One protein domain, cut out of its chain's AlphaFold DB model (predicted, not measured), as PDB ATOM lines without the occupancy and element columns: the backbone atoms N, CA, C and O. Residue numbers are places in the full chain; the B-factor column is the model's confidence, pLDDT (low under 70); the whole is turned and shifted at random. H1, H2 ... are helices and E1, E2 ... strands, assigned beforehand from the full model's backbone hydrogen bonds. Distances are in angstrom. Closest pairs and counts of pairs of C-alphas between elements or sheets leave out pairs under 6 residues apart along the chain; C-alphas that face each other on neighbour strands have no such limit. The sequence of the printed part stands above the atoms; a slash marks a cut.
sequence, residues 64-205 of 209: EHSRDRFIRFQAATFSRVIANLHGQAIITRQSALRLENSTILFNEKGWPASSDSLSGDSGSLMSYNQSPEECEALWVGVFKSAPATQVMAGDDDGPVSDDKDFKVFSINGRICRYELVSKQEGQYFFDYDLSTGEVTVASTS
ATOM      1  N   GLU A  64      29.691  20.107 177.070       87.06
ATOM      2  CA  GLU A  64      30.354  19.243 178.061       87.06
ATOM      3  C   GLU A  64      31.682  19.833 178.546       87.06
ATOM      4  O   GLU A  64      31.903  19.983 179.751       87.06
ATOM      5  N   HIS A  65      32.537  20.280 177.621       89.62
ATOM      6  CA  HIS A  65      33.782  20.965 177.978       89.62
ATOM      7  C   HIS A  65      33.541  22.256 178.763       89.62
ATOM      8  O   HIS A  65      34.340  22.617 179.629       89.62
ATOM      9  N   SER A  66      32.445  22.958 178.479       91.19
ATOM     10  CA  SER A  66      32.076  24.165 179.217       91.19
ATOM     11  C   SER A  66      31.649  23.835 180.650       91.19
ATOM     12  O   SER A  66      32.058  24.547 181.567       91.19
ATOM     13  N   ARG A  67      30.910  22.738 180.866       90.94
ATOM     14  CA  ARG A  67      30.531  22.262 182.209       90.94
ATOM     15  C   ARG A  67      31.742  21.842 183.036       90.94
ATOM     16  O   ARG A  67      31.873  22.291 184.172       90.94
ATOM     17  N   ASP A  68      32.660  21.063 182.460       92.38
ATOM     18  CA  ASP A  68      33.904  20.667 183.140       92.38
ATOM     19  C   ASP A  68      34.748  21.892 183.537       92.38
ATOM     20  O   ASP A  68      35.228  22.007 184.667       92.38
ATOM     21  N   ARG A  69      34.881  22.874 182.641       94.44
ATOM     22  CA  ARG A  69      35.596  24.116 182.968       94.44
ATOM     23  C   ARG A  69      34.882  24.931 184.039       94.44
ATOM     24  O   ARG A  69      35.550  25.501 184.899       94.44
ATOM     25  N   PHE A  70      33.555  24.982 183.995       94.06
ATOM     26  CA  PHE A  70      32.755  25.694 184.984       94.06
ATOM     27  C   PHE A  70      32.910  25.084 186.381       94.06
ATOM     28  O   PHE A  70      33.230  25.815 187.317       94.06
ATOM     29  N   ILE A  71      32.786  23.758 186.528       95.12
ATOM     30  CA  ILE A  71      32.930  23.105 187.840       95.12
ATOM     31  C   ILE A  71      34.345  23.281 188.403       95.12
ATOM     32  O   ILE A  71      34.506  23.620 189.573       95.12
ATOM     33  N   ARG A  72      35.381  23.175 187.557       96.31
ATOM     34  CA  ARG A  72      36.773  23.442 187.958       96.31
ATOM     35  C   ARG A  72      36.976  24.882 188.410       96.31
ATOM     36  O   ARG A  72      37.690  25.123 189.380       96.31
ATOM     37  N   PHE A  73      36.368  25.840 187.714       96.00
ATOM     38  CA  PHE A  73      36.437  27.249 188.084       96.00
ATOM     39  C   PHE A  73      35.772  27.514 189.442       96.00
ATOM     40  O   PHE A  73      36.362  28.190 190.290       96.00
ATOM     41  N   GLN A  74      34.587  26.941 189.670       95.94
ATOM     42  CA  GLN A  74      33.868  27.064 190.940       95.94
ATOM     43  C   GLN A  74      34.652  26.423 192.087       95.94
ATOM     44  O   GLN A  74      34.886  27.081 193.100       95.94
ATOM     45  N   ALA A  75      35.162  25.205 191.896       97.06
ATOM     46  CA  ALA A  75      35.987  24.507 192.879       97.06
ATOM     47  C   ALA A  75      37.284  25.265 193.211       97.06
ATOM     48  O   ALA A  75      37.646  25.406 194.379       97.06
ATOM     49  N   ALA A  76      37.972  25.814 192.204       97.31
ATOM     50  CA  ALA A  76      39.183  26.607 192.413       97.31
ATOM     51  C   ALA A  76      38.896  27.907 193.179       97.31
ATOM     52  O   ALA A  76      39.689  28.319 194.028       97.31
ATOM     53  N   THR A  77      37.768  28.556 192.889       97.00
ATOM     54  CA  THR A  77      37.329  29.754 193.612       97.00
ATOM     55  C   THR A  77      36.993  29.411 195.059       97.00
ATOM     56  O   THR A  77      37.516  30.053 195.968       97.00
ATOM     57  N   PHE A  78      36.208  28.354 195.272       97.06
ATOM     58  CA  PHE A  78      35.852  27.850 196.593       97.06
ATOM     59  C   PHE A  78      37.101  27.519 197.419       97.06
ATOM     60  O   PHE A  78      37.296  28.082 198.492       97.06
ATOM     61  N   SER A  79      38.017  26.713 196.873       97.75
ATOM     62  CA  SER A  79      39.280  26.331 197.520       97.75
ATOM     63  C   SER A  79      40.106  27.539 197.974       97.75
ATOM     64  O   SER A  79      40.596  27.573 199.103       97.75
ATOM     65  N   ARG A  80      40.214  28.579 197.137       97.75
ATOM     66  CA  ARG A  80      40.931  29.816 197.495       97.75
ATOM     67  C   ARG A  80      40.270  30.559 198.651       97.75
ATOM     68  O   ARG A  80      40.980  31.069 199.516       97.75
ATOM     69  N   VAL A  81      38.939  30.641 198.659       96.75
ATOM     70  CA  VAL A  81      38.207  31.304 199.746       96.75
ATOM     71  C   VAL A  81      38.361  30.513 201.041       96.75
ATOM     72  O   VAL A  81      38.731  31.098 202.054       96.75
ATOM     73  N   ILE A  82      38.189  29.191 200.998       97.25
ATOM     74  CA  ILE A  82      38.368  28.305 202.154       97.25
ATOM     75  C   ILE A  82      39.780  28.413 202.737       97.25
ATOM     76  O   ILE A  82      39.929  28.601 203.943       97.25
ATOM     77  N   ALA A  83      40.816  28.369 201.896       97.62
ATOM     78  CA  ALA A  83      42.202  28.502 202.342       97.62
ATOM     79  C   ALA A  83      42.480  29.871 202.991       97.62
ATOM     80  O   ALA A  83      43.188  29.952 203.995       97.62
ATOM     81  N   ASN A  84      41.900  30.947 202.449       97.12
ATOM     82  CA  ASN A  84      42.012  32.284 203.033       97.12
ATOM     83  C   ASN A  84      41.298  32.368 204.394       97.12
ATOM     84  O   ASN A  84      41.885  32.829 205.372       97.12
ATOM     85  N   LEU A  85      40.069  31.851 204.481       96.62
ATOM     86  CA  LEU A  85      39.296  31.797 205.725       96.62
ATOM     87  C   LEU A  85      40.027  30.994 206.807       96.62
ATOM     88  O   LEU A  85      40.137  31.461 207.939       96.62
ATOM     89  N   HIS A  86      40.578  29.832 206.450       96.44
ATOM     90  CA  HIS A  86      41.401  29.015 207.341       96.44
ATOM     91  C   HIS A  86      42.621  29.788 207.859       96.44
ATOM     92  O   HIS A  86      42.860  29.855 209.067       96.44
ATOM     93  N   GLY A  87      43.364  30.443 206.959       97.00
ATOM     94  CA  GLY A  87      44.510  31.274 207.332       97.00
ATOM     95  C   GLY A  87      44.123  32.400 208.292       97.00
ATOM     96  O   GLY A  87      44.803  32.626 209.295       97.00
ATOM     97  N   GLN A  88      42.999  33.070 208.036       96.06
ATOM     98  CA  GLN A  88      42.491  34.126 208.905       96.06
ATOM     99  C   GLN A  88      42.082  33.593 210.284       96.06
ATOM    100  O   GLN A  88      42.462  34.195 211.289       96.06
ATOM    101  N   ALA A  89      41.380  32.459 210.347       94.75
ATOM    102  CA  ALA A  89      40.962  31.831 211.599       94.75
ATOM    103  C   ALA A  89      42.152  31.404 212.471       94.75
ATOM    104  O   ALA A  89      42.138  31.629 213.682       94.75
ATOM    105  N   ILE A  90      43.221  30.865 211.869       95.50
ATOM    106  CA  ILE A  90      44.455  30.519 212.595       95.50
ATOM    107  C   ILE A  90      45.111  31.769 213.194       95.50
ATOM    108  O   ILE A  90      45.543  31.747 214.350       95.50
ATOM    109  N   ILE A  91      45.186  32.863 212.429       96.50
ATOM    110  CA  ILE A  91      45.825  34.109 212.874       96.50
ATOM    111  C   ILE A  91      45.037  34.750 214.020       96.50
ATOM    112  O   ILE A  91      45.631  35.193 215.004       96.50
ATOM    113  N   THR A  92      43.707  34.798 213.913       95.62
ATOM    114  CA  THR A  92      42.848  35.434 214.923       95.62
ATOM    115  C   THR A  92      42.507  34.512 216.094       95.62
ATOM    116  O   THR A  92      42.057  35.004 217.128       95.62
ATOM    117  N   ARG A  93      42.737  33.198 215.958       93.69
ATOM    118  CA  ARG A  93      42.316  32.143 216.899       93.69
ATOM    119  C   ARG A  93      40.814  32.174 217.199       93.69
ATOM    120  O   ARG A  93      40.397  31.917 218.327       93.69
ATOM    121  N   GLN A  94      40.010  32.526 216.202       92.38
ATOM    122  CA  GLN A  94      38.555  32.581 216.324       92.38
ATOM    123  C   GLN A  94      37.924  31.328 215.717       92.38
ATOM    124  O   GLN A  94      38.313  30.893 214.638       92.38
ATOM    125  N   SER A  95      36.920  30.776 216.398       89.88
ATOM    126  CA  SER A  95      36.088  29.669 215.900       89.88
ATOM    127  C   SER A  95      34.954  30.134 214.980       89.88
ATOM    128  O   SER A  95      34.245  29.313 214.403       89.88
ATOM    129  N   ALA A  96      34.777  31.447 214.835       92.75
ATOM    130  CA  ALA A  96      33.796  32.060 213.955       92.75
ATOM    131  C   ALA A  96      34.359  33.360 213.371       92.75
ATOM    132  O   ALA A  96      34.948  34.166 214.095       92.75
ATOM    133  N   LEU A  97      34.154  33.576 212.074       93.94
ATOM    134  CA  LEU A  97      34.562  34.784 211.369       93.94
ATOM    135  C   LEU A  97      33.346  35.408 210.698       93.94
ATOM    136  O   LEU A  97      32.657  34.779 209.900       93.94
ATOM    137  N   ARG A  98      33.106  36.679 211.006       92.94
ATOM    138  CA  ARG A  98      31.997  37.435 210.440       92.94
ATOM    139  C   ARG A  98      32.411  38.075 209.115       92.94
ATOM    140  O   ARG A  98      33.296  38.930 209.098       92.94
ATOM    141  N   LEU A  99      31.762  37.671 208.029       89.75
ATOM    142  CA  LEU A  99      31.763  38.378 206.749       89.75
ATOM    143  C   LEU A  99      30.578  39.351 206.689       89.75
ATOM    144  O   LEU A  99      29.742  39.390 207.590       89.75
ATOM    145  N   GLU A 100      30.517  40.171 205.636       85.38
ATOM    146  CA  GLU A 100      29.489  41.215 205.485       85.38
ATOM    147  C   GLU A 100      28.056  40.672 205.642       85.38
ATOM    148  O   GLU A 100      27.234  41.329 206.277       85.38
ATOM    149  N   ASN A 101      27.782  39.470 205.119       84.12
ATOM    150  CA  ASN A 101      26.431  38.903 205.025       84.12
ATOM    151  C   ASN A 101      26.256  37.541 205.722       84.12
ATOM    152  O   ASN A 101      25.168  36.977 205.666       84.12
ATOM    153  N   SER A 102      27.308  36.991 206.326       90.12
ATOM    154  CA  SER A 102      27.278  35.659 206.935       90.12
ATOM    155  C   SER A 102      28.372  35.522 207.987       90.12
ATOM    156  O   SER A 102      29.444  36.126 207.881       90.12
ATOM    157  N   THR A 103      28.127  34.707 209.006       93.12
ATOM    158  CA  THR A 103      29.178  34.267 209.929       93.12
ATOM    159  C   THR A 103      29.629  32.870 209.531       93.12
ATOM    160  O   THR A 103      28.839  31.935 209.607       93.12
ATOM    161  N   ILE A 104      30.885  32.715 209.114       94.62
ATOM    162  CA  ILE A 104      31.482  31.404 208.835       94.62
ATOM    163  C   ILE A 104      31.939  30.788 210.147       94.62
ATOM    164  O   ILE A 104      32.661  31.422 210.922       94.62
ATOM    165  N   LEU A 105      31.531  29.549 210.374       94.06
ATOM    166  CA  LEU A 105      31.871  28.767 211.549       94.06
ATOM    167  C   LEU A 105      32.952  27.750 211.178       94.06
ATOM    168  O   LEU A 105      32.885  27.101 210.130       94.06
ATOM    169  N   PHE A 106      33.960  27.633 212.036       94.94
ATOM    170  CA  PHE A 106      35.112  26.765 211.823       94.94
ATOM    171  C   PHE A 106      35.032  25.544 212.724       94.94
ATOM    172  O   PHE A 106      34.568  25.631 213.863       94.94
ATOM    173  N   ASN A 107      35.531  24.422 212.220       94.69
ATOM    174  CA  ASN A 107      35.621  23.197 212.989       94.69
ATOM    175  C   ASN A 107      36.833  23.157 213.928       94.69
ATOM    176  O   ASN A 107      37.648  24.084 213.979       94.69
ATOM    177  N   GLU A 108      36.995  22.052 214.652       93.56
ATOM    178  CA  GLU A 108      38.098  21.833 215.592       93.56
ATOM    179  C   GLU A 108      39.492  21.852 214.937       93.56
ATOM    180  O   GLU A 108      40.499  22.003 215.630       93.56
ATOM    181  N   LYS A 109      39.560  21.730 213.607       93.56
ATOM    182  CA  LYS A 109      40.793  21.805 212.802       93.56
ATOM    183  C   LYS A 109      41.009  23.184 212.176       93.56
ATOM    184  O   LYS A 109      42.002  23.395 211.482       93.56
ATOM    185  N   GLY A 110      40.102  24.128 212.424       94.75
ATOM    186  CA  GLY A 110      40.147  25.476 211.869       94.75
ATOM    187  C   GLY A 110      39.713  25.554 210.407       94.75
ATOM    188  O   GLY A 110      39.985  26.563 209.760       94.75
ATOM    189  N   TRP A 111      39.076  24.516 209.860       96.75
ATOM    190  CA  TRP A 111      38.498  24.550 208.517       96.75
ATOM    191  C   TRP A 111      37.047  25.042 208.571       96.75
ATOM    192  O   TRP A 111      36.329  24.686 209.506       96.75
ATOM    193  N   PRO A 112      36.591  25.857 207.603       95.75
ATOM    194  CA  PRO A 112      35.186  26.240 207.493       95.75
ATOM    195  C   PRO A 112      34.287  25.006 207.397       95.75
ATOM    196  O   PRO A 112      34.544  24.131 206.567       95.75
ATOM    197  N   ALA A 113      33.250  24.950 208.230       94.81
ATOM    198  CA  ALA A 113      32.318  23.826 208.274       94.81
ATOM    199  C   ALA A 113      30.882  24.217 207.926       94.81
ATOM    200  O   ALA A 113      30.210  23.494 207.202       94.81
ATOM    201  N   SER A 114      30.427  25.379 208.395       93.56
ATOM    202  CA  SER A 114      29.060  25.860 208.179       93.56
ATOM    203  C   SER A 114      29.011  27.392 208.223       93.56
ATOM    204  O   SER A 114      30.033  28.049 208.460       93.56
ATOM    205  N   SER A 115      27.834  27.979 208.015       91.56
ATOM    206  CA  SER A 115      27.593  29.407 208.220       91.56
ATOM    207  C   SER A 115      26.204  29.719 208.768       91.56
ATOM    208  O   SER A 115      25.234  29.020 208.491       91.56
ATOM    209  N   ASP A 116      26.084  30.836 209.489       86.94
ATOM    210  CA  ASP A 116      24.814  31.262 210.108       86.94
ATOM    211  C   ASP A 116      23.722  31.692 209.111       86.94
ATOM    212  O   ASP A 116      22.590  31.954 209.509       86.94
ATOM    213  N   SER A 117      24.045  31.765 207.817       72.81
ATOM    214  CA  SER A 117      23.142  32.264 206.778       72.81
ATOM    215  C   SER A 117      21.905  31.386 206.581       72.81
ATOM    216  O   SER A 117      20.889  31.886 206.101       72.81
ATOM    217  N   LEU A 118      21.989  30.097 206.925       65.19
ATOM    218  CA  LEU A 118      20.895  29.128 206.771       65.19
ATOM    219  C   LEU A 118      20.690  28.236 208.003       65.19
ATOM    220  O   LEU A 118      19.568  27.790 208.247       65.19
ATOM    221  N   SER A 119      21.725  27.997 208.816       60.09
ATOM    222  CA  SER A 119      21.595  27.199 210.035       60.09
ATOM    223  C   SER A 119      21.034  28.059 211.175       60.09
ATOM    224  O   SER A 119      21.782  28.682 211.929       60.09
ATOM    225  N   GLY A 120      19.704  28.115 211.290       56.47
ATOM    226  CA  GLY A 120      19.001  28.798 212.387       56.47
ATOM    227  C   GLY A 120      19.255  28.200 213.779       56.47
ATOM    228  O   GLY A 120      18.898  28.822 214.773       56.47
ATOM    229  N   ASP A 121      19.902  27.035 213.848       53.53
ATOM    230  CA  ASP A 121      20.342  26.376 215.072       53.53
ATOM    231  C   ASP A 121      21.762  25.831 214.898       53.53
ATOM    232  O   ASP A 121      22.178  25.488 213.794       53.53
ATOM    233  N   SER A 122      22.490  25.787 216.015       53.97
ATOM    234  CA  SER A 122      23.883  25.354 216.195       53.97
ATOM    235  C   SER A 122      24.265  24.110 215.378       53.97
ATOM    236  O   SER A 122      24.222  22.993 215.895       53.97
ATOM    237  N   GLY A 123      24.652  24.299 214.115       61.03
ATOM    238  CA  GLY A 123      25.155  23.219 213.272       61.03
ATOM    239  C   GLY A 123      26.374  22.537 213.902       61.03
ATOM    240  O   GLY A 123      27.108  23.144 214.690       61.03
ATOM    241  N   SER A 124      26.588  21.268 213.568       64.00
ATOM    242  CA  SER A 124      27.771  20.504 213.939       64.00
ATOM    243  C   SER A 124      29.021  21.249 213.471       64.00
ATOM    244  O   SER A 124      29.312  21.361 212.282       64.00
ATOM    245  N   LEU A 125      29.783  21.763 214.437       80.31
ATOM    246  CA  LEU A 125      31.097  22.371 214.215       80.31
ATOM    247  C   LEU A 125      32.209  21.322 214.193       80.31
ATOM    248  O   LEU A 125      33.370  21.650 214.397       80.31
ATOM    249  N   MET A 126      31.870  20.050 214.035       85.75
ATOM    250  CA  MET A 126      32.855  18.981 214.030       85.75
ATOM    251  C   MET A 126      33.286  18.687 212.595       85.75
ATOM    252  O   MET A 126      32.499  18.818 211.666       85.75
ATOM    253  N   SER A 127      34.513  18.202 212.392       87.12
ATOM    254  CA  SER A 127      34.953  17.703 211.073       87.12
ATOM    255  C   SER A 127      34.258  16.404 210.619       87.12
ATOM    256  O   SER A 127      34.651  15.802 209.619       87.12
ATOM    257  N   TYR A 128      33.256  15.954 211.375       88.69
ATOM    258  CA  TYR A 128      32.443  14.770 211.147       88.69
ATOM    259  C   TYR A 128      30.979  15.054 211.517       88.69
ATOM    260  O   TYR A 128      30.682  15.990 212.259       88.69
ATOM    261  N   ASN A 129      30.070  14.196 211.047       90.50
ATOM    262  CA  ASN A 129      28.624  14.348 211.232       90.50
ATOM    263  C   ASN A 129      28.059  15.668 210.664       90.50
ATOM    264  O   ASN A 129      27.134  16.240 211.232       90.50
ATOM    265  N   GLN A 130      28.633  16.146 209.559       91.00
ATOM    266  CA  GLN A 130      28.115  17.278 208.800       91.00
ATOM    267  C   GLN A 130      26.798  16.902 208.115       91.00
ATOM    268  O   GLN A 130      26.718  15.853 207.466       91.00
ATOM    269  N   SER A 131      25.784  17.754 208.202       92.44
ATOM    270  CA  SER A 131      24.537  17.584 207.460       92.44
ATOM    271  C   SER A 131      24.618  18.224 206.061       92.44
ATOM    272  O   SER A 131      25.403  19.152 205.839       92.44
ATOM    273  N   PRO A 132      23.822  17.750 205.087       92.94
ATOM    274  CA  PRO A 132      23.715  18.384 203.771       92.94
ATOM    275  C   PRO A 132      23.314  19.873 203.828       92.94
ATOM    276  O   PRO A 132      23.810  20.678 203.040       92.94
ATOM    277  N   GLU A 133      22.469  20.260 204.785       92.88
ATOM    278  CA  GLU A 133      22.030  21.645 205.006       92.88
ATOM    279  C   GLU A 133      23.184  22.541 205.469       92.88
ATOM    280  O   GLU A 133      23.272  23.703 205.084       92.88
ATOM    281  N   GLU A 134      24.107  22.008 206.268       92.88
ATOM    282  CA  GLU A 134      25.293  22.750 206.700       92.88
ATOM    283  C   GLU A 134      26.295  22.933 205.554       92.88
ATOM    284  O   GLU A 134      26.896  23.999 205.417       92.88
ATOM    285  N   CYS A 135      26.424  21.931 204.678       94.62
ATOM    286  CA  CYS A 135      27.192  22.064 203.440       94.62
ATOM    287  C   CYS A 135      26.594  23.143 202.518       94.62
ATOM    288  O   CYS A 135      27.341  23.895 201.883       94.62
ATOM    289  N   GLU A 136      25.261  23.240 202.444       94.88
ATOM    290  CA  GLU A 136      24.574  24.308 201.711       94.88
ATOM    291  C   GLU A 136      24.788  25.668 202.378       94.88
ATOM    292  O   GLU A 136      25.095  26.647 201.693       94.88
ATOM    293  N   ALA A 137      24.690  25.734 203.706       93.94
ATOM    294  CA  ALA A 137      24.988  26.942 204.457       93.94
ATOM    295  C   ALA A 137      26.388  27.443 204.100       93.94
ATOM    296  O   ALA A 137      26.516  28.556 203.591       93.94
ATOM    297  N   LEU A 138      27.408  26.587 204.213       94.62
ATOM    298  CA  LEU A 138      28.782  26.926 203.847       94.62
ATOM    299  C   LEU A 138      28.898  27.445 202.405       94.62
ATOM    300  O   LEU A 138      29.588  28.437 202.169       94.62
ATOM    301  N   TRP A 139      28.210  26.820 201.447       95.44
ATOM    302  CA  TRP A 139      28.182  27.273 200.053       95.44
ATOM    303  C   TRP A 139      27.658  28.706 199.922       95.44
ATOM    304  O   TRP A 139      28.327  29.568 199.344       95.44
ATOM    305  N   VAL A 140      26.495  28.983 200.510       93.75
ATOM    306  CA  VAL A 140      25.882  30.318 200.494       93.75
ATOM    307  C   VAL A 140      26.723  31.327 201.279       93.75
ATOM    308  O   VAL A 140      26.822  32.489 200.890       93.75
ATOM    309  N   GLY A 141      27.379  30.892 202.355       92.62
ATOM    310  CA  GLY A 141      28.252  31.725 203.171       92.62
ATOM    311  C   GLY A 141      29.546  32.130 202.460       92.62
ATOM    312  O   GLY A 141      30.023  33.247 202.667       92.62
ATOM    313  N   VAL A 142      30.107  31.249 201.624       93.31
ATOM    314  CA  VAL A 142      31.358  31.474 200.877       93.31
ATOM    315  C   VAL A 142      31.142  32.366 199.652       93.31
ATOM    316  O   VAL A 142      31.988  33.212 199.346       93.31
ATOM    317  N   PHE A 143      30.017  32.214 198.949       92.75
ATOM    318  CA  PHE A 143      29.738  32.967 197.728       92.75
ATOM    319  C   PHE A 143      28.799  34.153 197.968       92.75
ATOM    320  O   PHE A 143      27.632  33.990 198.299       92.75
ATOM    321  N   LYS A 144      29.259  35.371 197.647       88.69
ATOM    322  CA  LYS A 144      28.416  36.587 197.683       88.69
ATOM    323  C   LYS A 144      27.176  36.497 196.778       88.69
ATOM    324  O   LYS A 144      26.164  37.143 197.038       88.69
ATOM    325  N   SER A 145      27.273  35.734 195.695       89.88
ATOM    326  CA  SER A 145      26.179  35.443 194.767       89.88
ATOM    327  C   SER A 145      26.243  33.964 194.411       89.88
ATOM    328  O   SER A 145      26.725  33.589 193.344       89.88
ATOM    329  N   ALA A 146      25.860  33.136 195.380       89.69
ATOM    330  CA  ALA A 146      25.855  31.690 195.249       89.69
ATOM    331  C   ALA A 146      24.873  31.241 194.149       89.69
ATOM    332  O   ALA A 146      23.736  31.721 194.128       89.69
ATOM    333  N   PRO A 147      25.279  30.324 193.250       93.12
ATOM    334  CA  PRO A 147      24.345  29.590 192.401       93.12
ATOM    335  C   PRO A 147      23.287  28.867 193.233       93.12
ATOM    336  O   PRO A 147      23.558  28.487 194.379       93.12
ATOM    337  N   ALA A 148      22.106  28.663 192.653       94.44
ATOM    338  CA  ALA A 148      20.986  28.071 193.369       94.44
ATOM    339  C   ALA A 148      21.255  26.594 193.688       94.44
ATOM    340  O   ALA A 148      21.606  25.809 192.807       94.44
ATOM    341  N   THR A 149      21.049  26.213 194.946       94.31
ATOM    342  CA  THR A 149      21.286  24.857 195.448       94.31
ATOM    343  C   THR A 149      19.995  24.147 195.837       94.31
ATOM    344  O   THR A 149      18.973  24.777 196.144       94.31
ATOM    345  N   GLN A 150      20.051  22.818 195.808       93.75
ATOM    346  CA  GLN A 150      19.077  21.920 196.410       93.75
ATOM    347  C   GLN A 150      19.799  20.931 197.319       93.75
ATOM    348  O   GLN A 150      20.717  20.230 196.892       93.75
ATOM    349  N   VAL A 151      19.361  20.878 198.570       92.06
ATOM    350  CA  VAL A 151      19.849  19.914 199.552       92.06
ATOM    351  C   VAL A 151      19.285  18.533 199.239       92.06
ATOM    352  O   VAL A 151      18.073  18.376 199.078       92.06
ATOM    353  N   MET A 152      20.166  17.539 199.169       90.94
ATOM    354  CA  MET A 152      19.803  16.144 198.947       90.94
ATOM    355  C   MET A 152      19.958  15.370 200.258       90.94
ATOM    356  O   MET A 152      21.055  15.261 200.811       90.94
ATOM    357  N   ALA A 153      18.845  14.849 200.776       81.38
ATOM    358  CA  ALA A 153      18.825  14.065 202.004       81.38
ATOM    359  C   ALA A 153      19.031  12.572 201.686       81.38
ATOM    360  O   ALA A 153      18.082  11.856 201.380       81.38
ATOM    361  N   GLY A 154      20.277  12.101 201.785       73.56
ATOM    362  CA  GLY A 154      20.635  10.695 201.559       73.56
ATOM    363  C   GLY A 154      20.797  10.322 200.081       73.56
ATOM    364  O   GLY A 154      21.166  11.164 199.268       73.56
ATOM    365  N   ASP A 155      20.540   9.050 199.758       66.44
ATOM    366  CA  ASP A 155      20.653   8.490 198.397       66.44
ATOM    367  C   ASP A 155      19.414   8.771 197.520       66.44
ATOM    368  O   ASP A 155      19.342   8.318 196.378       66.44
ATOM    369  N   ASP A 156      18.407   9.467 198.056       63.31
ATOM    370  CA  ASP A 156      17.146   9.692 197.356       63.31
ATOM    371  C   ASP A 156      17.279  10.897 196.411       63.31
ATOM    372  O   ASP A 156      17.220  12.063 196.816       63.31
ATOM    373  N   ASP A 157      17.480  10.604 195.125       65.62
ATOM    374  CA  ASP A 157      17.467  11.561 194.018       65.62
ATOM    375  C   ASP A 157      16.030  12.026 193.731       65.62
ATOM    376  O   ASP A 157      15.442  11.752 192.680       65.62
ATOM    377  N   GLY A 158      15.438  12.741 194.690       70.88
ATOM    378  CA  GLY A 158      14.171  13.429 194.478       70.88
ATOM    379  C   GLY A 158      14.223  14.315 193.221       70.88
ATOM    380  O   GLY A 158      15.303  14.762 192.815       70.88
ATOM    381  N   PRO A 159      13.071  14.589 192.577       77.75
ATOM    382  CA  PRO A 159      13.039  15.407 191.374       77.75
ATOM    383  C   PRO A 159      13.676  16.768 191.659       77.75
ATOM    384  O   PRO A 159      13.233  17.511 192.539       77.75
ATOM    385  N   VAL A 160      14.735  17.074 190.914       80.31
ATOM    386  CA  VAL A 160      15.407  18.364 191.016       80.31
ATOM    387  C   VAL A 160      14.593  19.410 190.285       80.31
ATOM    388  O   VAL A 160      14.156  19.196 189.153       80.31
ATOM    389  N   SER A 161      14.369  20.536 190.954       82.06
ATOM    390  CA  SER A 161      13.636  21.646 190.360       82.06
ATOM    391  C   SER A 161      14.477  22.315 189.268       82.06
ATOM    392  O   SER A 161      15.689  22.468 189.406       82.06
ATOM    393  N   ASP A 162      13.832  22.723 188.171       83.00
ATOM    394  CA  ASP A 162      14.495  23.308 186.993       83.00
ATOM    395  C   ASP A 162      15.226  24.638 187.292       83.00
ATOM    396  O   ASP A 162      15.994  25.114 186.457       83.00
ATOM    397  N   ASP A 163      14.986  25.252 188.454       87.50
ATOM    398  CA  ASP A 163      15.617  26.496 188.916       87.50
ATOM    399  C   ASP A 163      16.907  26.277 189.726       87.50
ATOM    400  O   ASP A 163      17.483  27.243 190.229       87.50
ATOM    401  N   LYS A 164      17.353  25.026 189.890       91.38
ATOM    402  CA  LYS A 164      18.522  24.672 190.701       91.38
ATOM    403  C   LYS A 164      19.729  24.368 189.828       91.38
ATOM    404  O   LYS A 164      19.665  23.549 188.917       91.38
ATOM    405  N   ASP A 165      20.844  25.010 190.159       93.44
ATOM    406  CA  ASP A 165      22.116  24.839 189.461       93.44
ATOM    407  C   ASP A 165      22.936  23.694 190.067       93.44
ATOM    408  O   ASP A 165      23.665  23.011 189.350       93.44
ATOM    409  N   PHE A 166      22.828  23.481 191.383       95.25
ATOM    410  CA  PHE A 166      23.627  22.503 192.120       95.25
ATOM    411  C   PHE A 166      22.790  21.640 193.071       95.25
ATOM    412  O   PHE A 166      21.897  22.131 193.759       95.25
ATOM    413  N   LYS A 167      23.144  20.360 193.168       94.75
ATOM    414  CA  LYS A 167      22.774  19.463 194.263       94.75
ATOM    415  C   LYS A 167      23.863  19.493 195.333       94.75
ATOM    416  O   LYS A 167      25.055  19.510 195.008       94.75
ATOM    417  N   VAL A 168      23.464  19.466 196.598       95.06
ATOM    418  CA  VAL A 168      24.379  19.449 197.744       95.06
ATOM    419  C   VAL A 168      24.175  18.169 198.537       95.06
ATOM    420  O   VAL A 168      23.060  17.883 198.973       95.06
ATOM    421  N   PHE A 169      25.259  17.426 198.751       94.56
ATOM    422  CA  PHE A 169      25.262  16.191 199.530       94.56
ATOM    423  C   PHE A 169      26.272  16.270 200.672       94.56
ATOM    424  O   PHE A 169      27.312  16.923 200.560       94.56
ATOM    425  N   SER A 170      26.001  15.512 201.733       94.12
ATOM    426  CA  SER A 170      26.990  15.183 202.758       94.12
ATOM    427  C   SER A 170      27.329  13.698 202.686       94.12
ATOM    428  O   SER A 170      26.493  12.836 202.955       94.12
ATOM    429  N   ILE A 171      28.570  13.392 202.317       94.00
ATOM    430  CA  ILE A 171      29.068  12.024 202.192       94.00
ATOM    431  C   ILE A 171      29.783  11.655 203.490       94.00
ATOM    432  O   ILE A 171      30.780  12.274 203.879       94.00
ATOM    433  N   ASN A 172      29.258  10.631 204.170       92.25
ATOM    434  CA  ASN A 172      29.755  10.125 205.456       92.25
ATOM    435  C   ASN A 172      29.859  11.196 206.561       92.25
ATOM    436  O   ASN A 172      30.648  11.047 207.495       92.25
ATOM    437  N   GLY A 173      29.119  12.303 206.441       91.69
ATOM    438  CA  GLY A 173      29.197  13.420 207.379       91.69
ATOM    439  C   GLY A 173      30.544  14.148 207.393       91.69
ATOM    440  O   GLY A 173      30.837  14.826 208.369       91.69
ATOM    441  N   ARG A 174      31.405  13.972 206.385       94.81
ATOM    442  CA  ARG A 174      32.762  14.560 206.352       94.81
ATOM    443  C   ARG A 174      33.081  15.269 205.041       94.81
ATOM    444  O   ARG A 174      33.961  16.125 205.009       94.81
ATOM    445  N   ILE A 175      32.432  14.873 203.956       96.25
ATOM    446  CA  ILE A 175      32.695  15.432 202.637       96.25
ATOM    447  C   ILE A 175      31.437  16.153 202.179       96.25
ATOM    448  O   ILE A 175      30.385  15.528 202.051       96.25
ATOM    449  N   CYS A 176      31.556  17.448 201.909       96.38
ATOM    450  CA  CYS A 176      30.511  18.203 201.231       96.38
ATOM    451  C   CYS A 176      30.707  18.056 199.723       96.38
ATOM    452  O   CYS A 176      31.727  18.501 199.190       96.38
ATOM    453  N   ARG A 177      29.745  17.436 199.038       96.88
ATOM    454  CA  ARG A 177      29.750  17.308 197.577       96.88
ATOM    455  C   ARG A 177      28.802  18.325 196.963       96.88
ATOM    456  O   ARG A 177      27.624  18.366 197.314       96.88
ATOM    457  N   TYR A 178      29.318  19.084 196.003       96.88
ATOM    458  CA  TYR A 178      28.562  20.044 195.205       96.88
ATOM    459  C   TYR A 178      28.521  19.558 193.759       96.88
ATOM    460  O   TYR A 178      29.522  19.631 193.041       96.88
ATOM    461  N   GLU A 179      27.374  19.035 193.337       95.31
ATOM    462  CA  GLU A 179      27.174  18.448 192.010       95.31
ATOM    463  C   GLU A 179      26.340  19.369 191.126       95.31
ATOM    464  O   GLU A 179      25.290  19.849 191.531       95.31
ATOM    465  N   LEU A 180      26.798  19.616 189.905       94.56
ATOM    466  CA  LEU A 180      26.090  20.425 188.923       94.56
ATOM    467  C   LEU A 180      24.856  19.674 188.406       94.56
ATOM    468  O   LEU A 180      24.963  18.556 187.899       94.56
ATOM    469  N   VAL A 181      23.694  20.321 188.450       92.19
ATOM    470  CA  VAL A 181      22.457  19.792 187.868       92.19
ATOM    471  C   VAL A 181      22.594  19.782 186.344       92.19
ATOM    472  O   VAL A 181      22.743  20.819 185.697       92.19
ATOM    473  N   SER A 182      22.542  18.592 185.744       85.06
ATOM    474  CA  SER A 182      22.615  18.406 184.295       85.06
ATOM    475  C   SER A 182      21.448  17.557 183.804       85.06
ATOM    476  O   SER A 182      21.149  16.508 184.363       85.06
ATOM    477  N   LYS A 183      20.804  18.000 182.715       78.31
ATOM    478  CA  LYS A 183      19.786  17.214 181.986       78.31
ATOM    479  C   LYS A 183      20.402  16.146 181.075       78.31
ATOM    480  O   LYS A 183      19.688  15.291 180.566       78.31
ATOM    481  N   GLN A 184      21.701  16.253 180.806       73.31
ATOM    482  CA  GLN A 184      22.456  15.326 179.965       73.31
ATOM    483  C   GLN A 184      23.251  14.365 180.840       73.31
ATOM    484  O   GLN A 184      23.650  14.747 181.943       73.31
ATOM    485  N   GLU A 185      23.493  13.160 180.324       74.25
ATOM    486  CA  GLU A 185      24.302  12.142 180.992       74.25
ATOM    487  C   GLU A 185      25.683  12.692 181.382       74.25
ATOM    488  O   GLU A 185      26.278  13.510 180.676       74.25
ATOM    489  N   GLY A 186      26.179  12.242 182.532       80.81
ATOM    490  CA  GLY A 186      27.447  12.672 183.110       80.81
ATOM    491  C   GLY A 186      27.283  13.359 184.462       80.81
ATOM    492  O   GLY A 186      26.293  14.037 184.725       80.81
ATOM    493  N   GLN A 187      28.279  13.169 185.323       89.94
ATOM    494  CA  GLN A 187      28.316  13.730 186.673       89.94
ATOM    495  C   GLN A 187      29.467  14.722 186.760       89.94
ATOM    496  O   GLN A 187      30.604  14.382 186.430       89.94
ATOM    497  N   TYR A 188      29.175  15.947 187.189       94.69
ATOM    498  CA  TYR A 188      30.159  17.018 187.341       94.69
ATOM    499  C   TYR A 188      30.054  17.551 188.757       94.69
ATOM    500  O   TYR A 188      29.092  18.242 189.083       94.69
ATOM    501  N   PHE A 189      31.029  17.245 189.599       96.12
ATOM    502  CA  PHE A 189      30.988  17.656 190.993       96.12
ATOM    503  C   PHE A 189      32.372  18.006 191.516       96.12
ATOM    504  O   PHE A 189      33.406  17.691 190.921       96.12
ATOM    505  N   PHE A 190      32.390  18.668 192.661       97.88
ATOM    506  CA  PHE A 190      33.584  18.723 193.476       97.88
ATOM    507  C   PHE A 190      33.254  18.410 194.927       97.88
ATOM    508  O   PHE A 190      32.168  18.719 195.422       97.88
ATOM    509  N   ASP A 191      34.229  17.802 195.581       97.94
ATOM    510  CA  ASP A 191      34.165  17.349 196.955       97.94
ATOM    511  C   ASP A 191      35.068  18.237 197.799       97.94
ATOM    512  O   ASP A 191      36.209  18.514 197.424       97.94
ATOM    513  N   TYR A 192      34.545  18.684 198.932       98.31
ATOM    514  CA  TYR A 192      35.278  19.406 199.956       98.31
ATOM    515  C   TYR A 192      35.411  18.532 201.201       98.31
ATOM    516  O   TYR A 192      34.407  18.170 201.818       98.31
ATOM    517  N   ASP A 193      36.644  18.196 201.572       97.88
ATOM    518  CA  ASP A 193      36.934  17.413 202.772       97.88
ATOM    519  C   ASP A 193      37.128  18.334 203.983       97.88
ATOM    520  O   ASP A 193      38.150  19.010 204.126       97.88
ATOM    521  N   LEU A 194      36.167  18.301 204.907       96.00
ATOM    522  CA  LEU A 194      36.166  19.095 206.141       96.00
ATOM    523  C   LEU A 194      37.364  18.802 207.059       96.00
ATOM    524  O   LEU A 194      37.701  19.599 207.939       96.00
ATOM    525  N   SER A 195      38.011  17.648 206.892       96.00
ATOM    526  CA  SER A 195      39.135  17.238 207.726       96.00
ATOM    527  C   SER A 195      40.479  17.801 207.262       96.00
ATOM    528  O   SER A 195      41.338  18.062 208.108       96.00
ATOM    529  N   THR A 196      40.663  17.983 205.954       97.19
ATOM    530  CA  THR A 196      41.934  18.407 205.344       97.19
ATOM    531  C   THR A 196      41.861  19.780 204.693       97.19
ATOM    532  O   THR A 196      42.909  20.361 204.422       97.19
ATOM    533  N   GLY A 197      40.658  20.291 204.431       96.69
ATOM    534  CA  GLY A 197      40.450  21.495 203.637       96.69
ATOM    535  C   GLY A 197      40.615  21.278 202.129       96.69
ATOM    536  O   GLY A 197      40.596  22.243 201.363       96.69
ATOM    537  N   GLU A 198      40.833  20.033 201.694       98.00
ATOM    538  CA  GLU A 198      41.095  19.705 200.297       98.00
ATOM    539  C   GLU A 198      39.820  19.806 199.459       98.00
ATOM    540  O   GLU A 198      38.732  19.433 199.899       98.00
ATOM    541  N   VAL A 199      39.972  20.312 198.234       98.25
ATOM    542  CA  VAL A 199      38.900  20.392 197.245       98.25
ATOM    543  C   VAL A 199      39.298  19.567 196.030       98.25
ATOM    544  O   VAL A 199      40.242  19.923 195.321       98.25
ATOM    545  N   THR A 200      38.570  18.485 195.768       98.00
ATOM    546  CA  THR A 200      38.828  17.579 194.642       98.00
ATOM    547  C   THR A 200      37.711  17.663 193.616       98.00
ATOM    548  O   THR A 200      36.539  17.569 193.965       98.00
ATOM    549  N   VAL A 201      38.063  17.819 192.341       97.25
ATOM    550  CA  VAL A 201      37.094  17.917 191.240       97.25
ATOM    551  C   VAL A 201      37.007  16.584 190.513       97.25
ATOM    552  O   VAL A 201      38.042  16.019 190.158       97.25
ATOM    553  N   ALA A 202      35.789  16.130 190.229       94.31
ATOM    554  CA  ALA A 202      35.539  14.955 189.411       94.31
ATOM    555  C   ALA A 202      34.510  15.266 188.319       94.31
ATOM    556  O   ALA A 202      33.498  15.934 188.541       94.31
ATOM    557  N   SER A 203      34.789  14.771 187.118       89.00
ATOM    558  CA  SER A 203      33.881  14.832 185.982       89.00
ATOM    559  C   SER A 203      33.875  13.486 185.268       89.00
ATOM    560  O   SER A 203      34.923  12.964 184.889       89.00
ATOM    561  N   THR A 204      32.684  12.919 185.097       84.00
ATOM    562  CA  THR A 204      32.465  11.693 184.327       84.00
ATOM    563  C   THR A 204      31.662  12.075 183.094       84.00
ATOM    564  O   THR A 204      30.477  12.385 183.206       84.00
ATOM    565  N   SER A 205      32.305  12.090 181.926       71.50
ATOM    566  CA  SER A 205      31.602  12.238 180.649       71.50
ATOM    567  C   SER A 205      30.894  10.929 180.286       71.50
ATOM    568  O   SER A 205      31.452   9.858 180.556       71.50
TER     569      SER A 205
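AT A GLANCE: This is residues 64 to 205 of the 209 residues of an uncharacterized protein of Alteromonadaceae bacterium 2052S.S.stab0a.01 (UniProt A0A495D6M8). One long straight helix, H1, makes a spine along the longest axis, and two sheets sit end to end along it: a twisted sheet of five strands beside residues 64 to 82 and a small sheet of three strands beside residues 81 to 89. The short helix H2 is tucked between the two sheets, near the middle, and packs on both. The printed part has 142 residues, with two named helices and eight named strands in the order H1 E1 E2 E3 H2 E4 E5 E6 E7 E8, and its class is mixed, helices and strands. The large sheet runs E4 E5 E6 E7 E8 and is mixed; the small one runs E1 E2 E3 and is antiparallel. The whole is compact, with a radius of gyration of the C-alphas of 14.5 A, yet elongated, spanning 45 by 28 by 27 A.

IN THESE COORDINATES: H1, residues 64 to 92, begins at C-alpha 64 (30.354, 19.243, 178.061) and reaches C-alpha 92 at (42.848, 35.434, 214.923), 42.2 A away. Then come the short strands E1, residues 96 to 98, E2, residues 103 to 106, and E3, residues 112 to 115. H2, residues 132 to 142, is 15.4 A long. E4 is residues 149 to 151. E5, residues 166 to 171, measures 15.5 A, E6, residues 175 to 180, 16.0 A, and E7, residues 187 to 193, 18.6 A. E8, residues 199 to 204, is 16.9 A long and ends at C-alpha 204 (32.465, 11.693, 184.327).

HOW THE PARTS SIT: In the large sheet E4 and E8 are the edge strands. E4 and E5 are parallel at 35 degrees, with N 150 and O 166 2.8 A apart. E5 E6 E7 E8 form a meander, each strand the antiparallel neighbour of the one before, and so do E1 E2 E3. Within hydrogen-bond range are N 167 and O 179 of the hairpin E5 and E6, 2.7 A, N 180 and O 188 of E6 and E7, 2.8 A, and N 191 and O 200 of E7 and E8, 2.8 A. In the small sheet N 104 and O 97 of E2 and E1 are 2.8 A apart, and N 105 and O 114 of E2 and E3 2.9 A. Each sheet makes two layers with H1 and H2, the helices being on the same face of it. H1 has a height of 8.0 A over the large sheet, over E7 and E8, and runs along the strands, at 9 degrees to E7 on the local plane; its closest C-alphas to E8 are Ser 79 and Val 199, 6.0 A. H2 runs slantwise to the large sheet's strands, at 50 degrees to E5 on the local plane, with C-alphas Pro 132 and Ser 170 closest at 4.7 A. H1 runs across the small sheet's strands at a height of 9.1 A. H2 is over E3 at a height of 5.0 A over that sheet, and C-alphas Ser 114 and Leu 138 are closest at 4.5 A. H1, with residues 78 to 82 alone, only just touches H2, with 3 pairs of C-alphas within 8 A, the closest Val 81 and Val 142 at 6.9 A; they are about perpendicular, at 80 degrees. E3 and E5, for instance, are apart. In H1 and H2 every O i to N i+4 pair is within hydrogen-bond range.

THE WHOLE: The C-alphas farthest apart, those of Thr 92 and Gln 184, are 45.2 A apart, while those of Glu 64 and Ser 205 are 7.6 A apart. The printed part has no cut. The links E3 to H2, residues 116 to 131, and E4 to E5, residues 152 to 165, are long. The mean pLDDT of the printed part is 89.8; residues 118 to 124 and 155 to 157 are under 70.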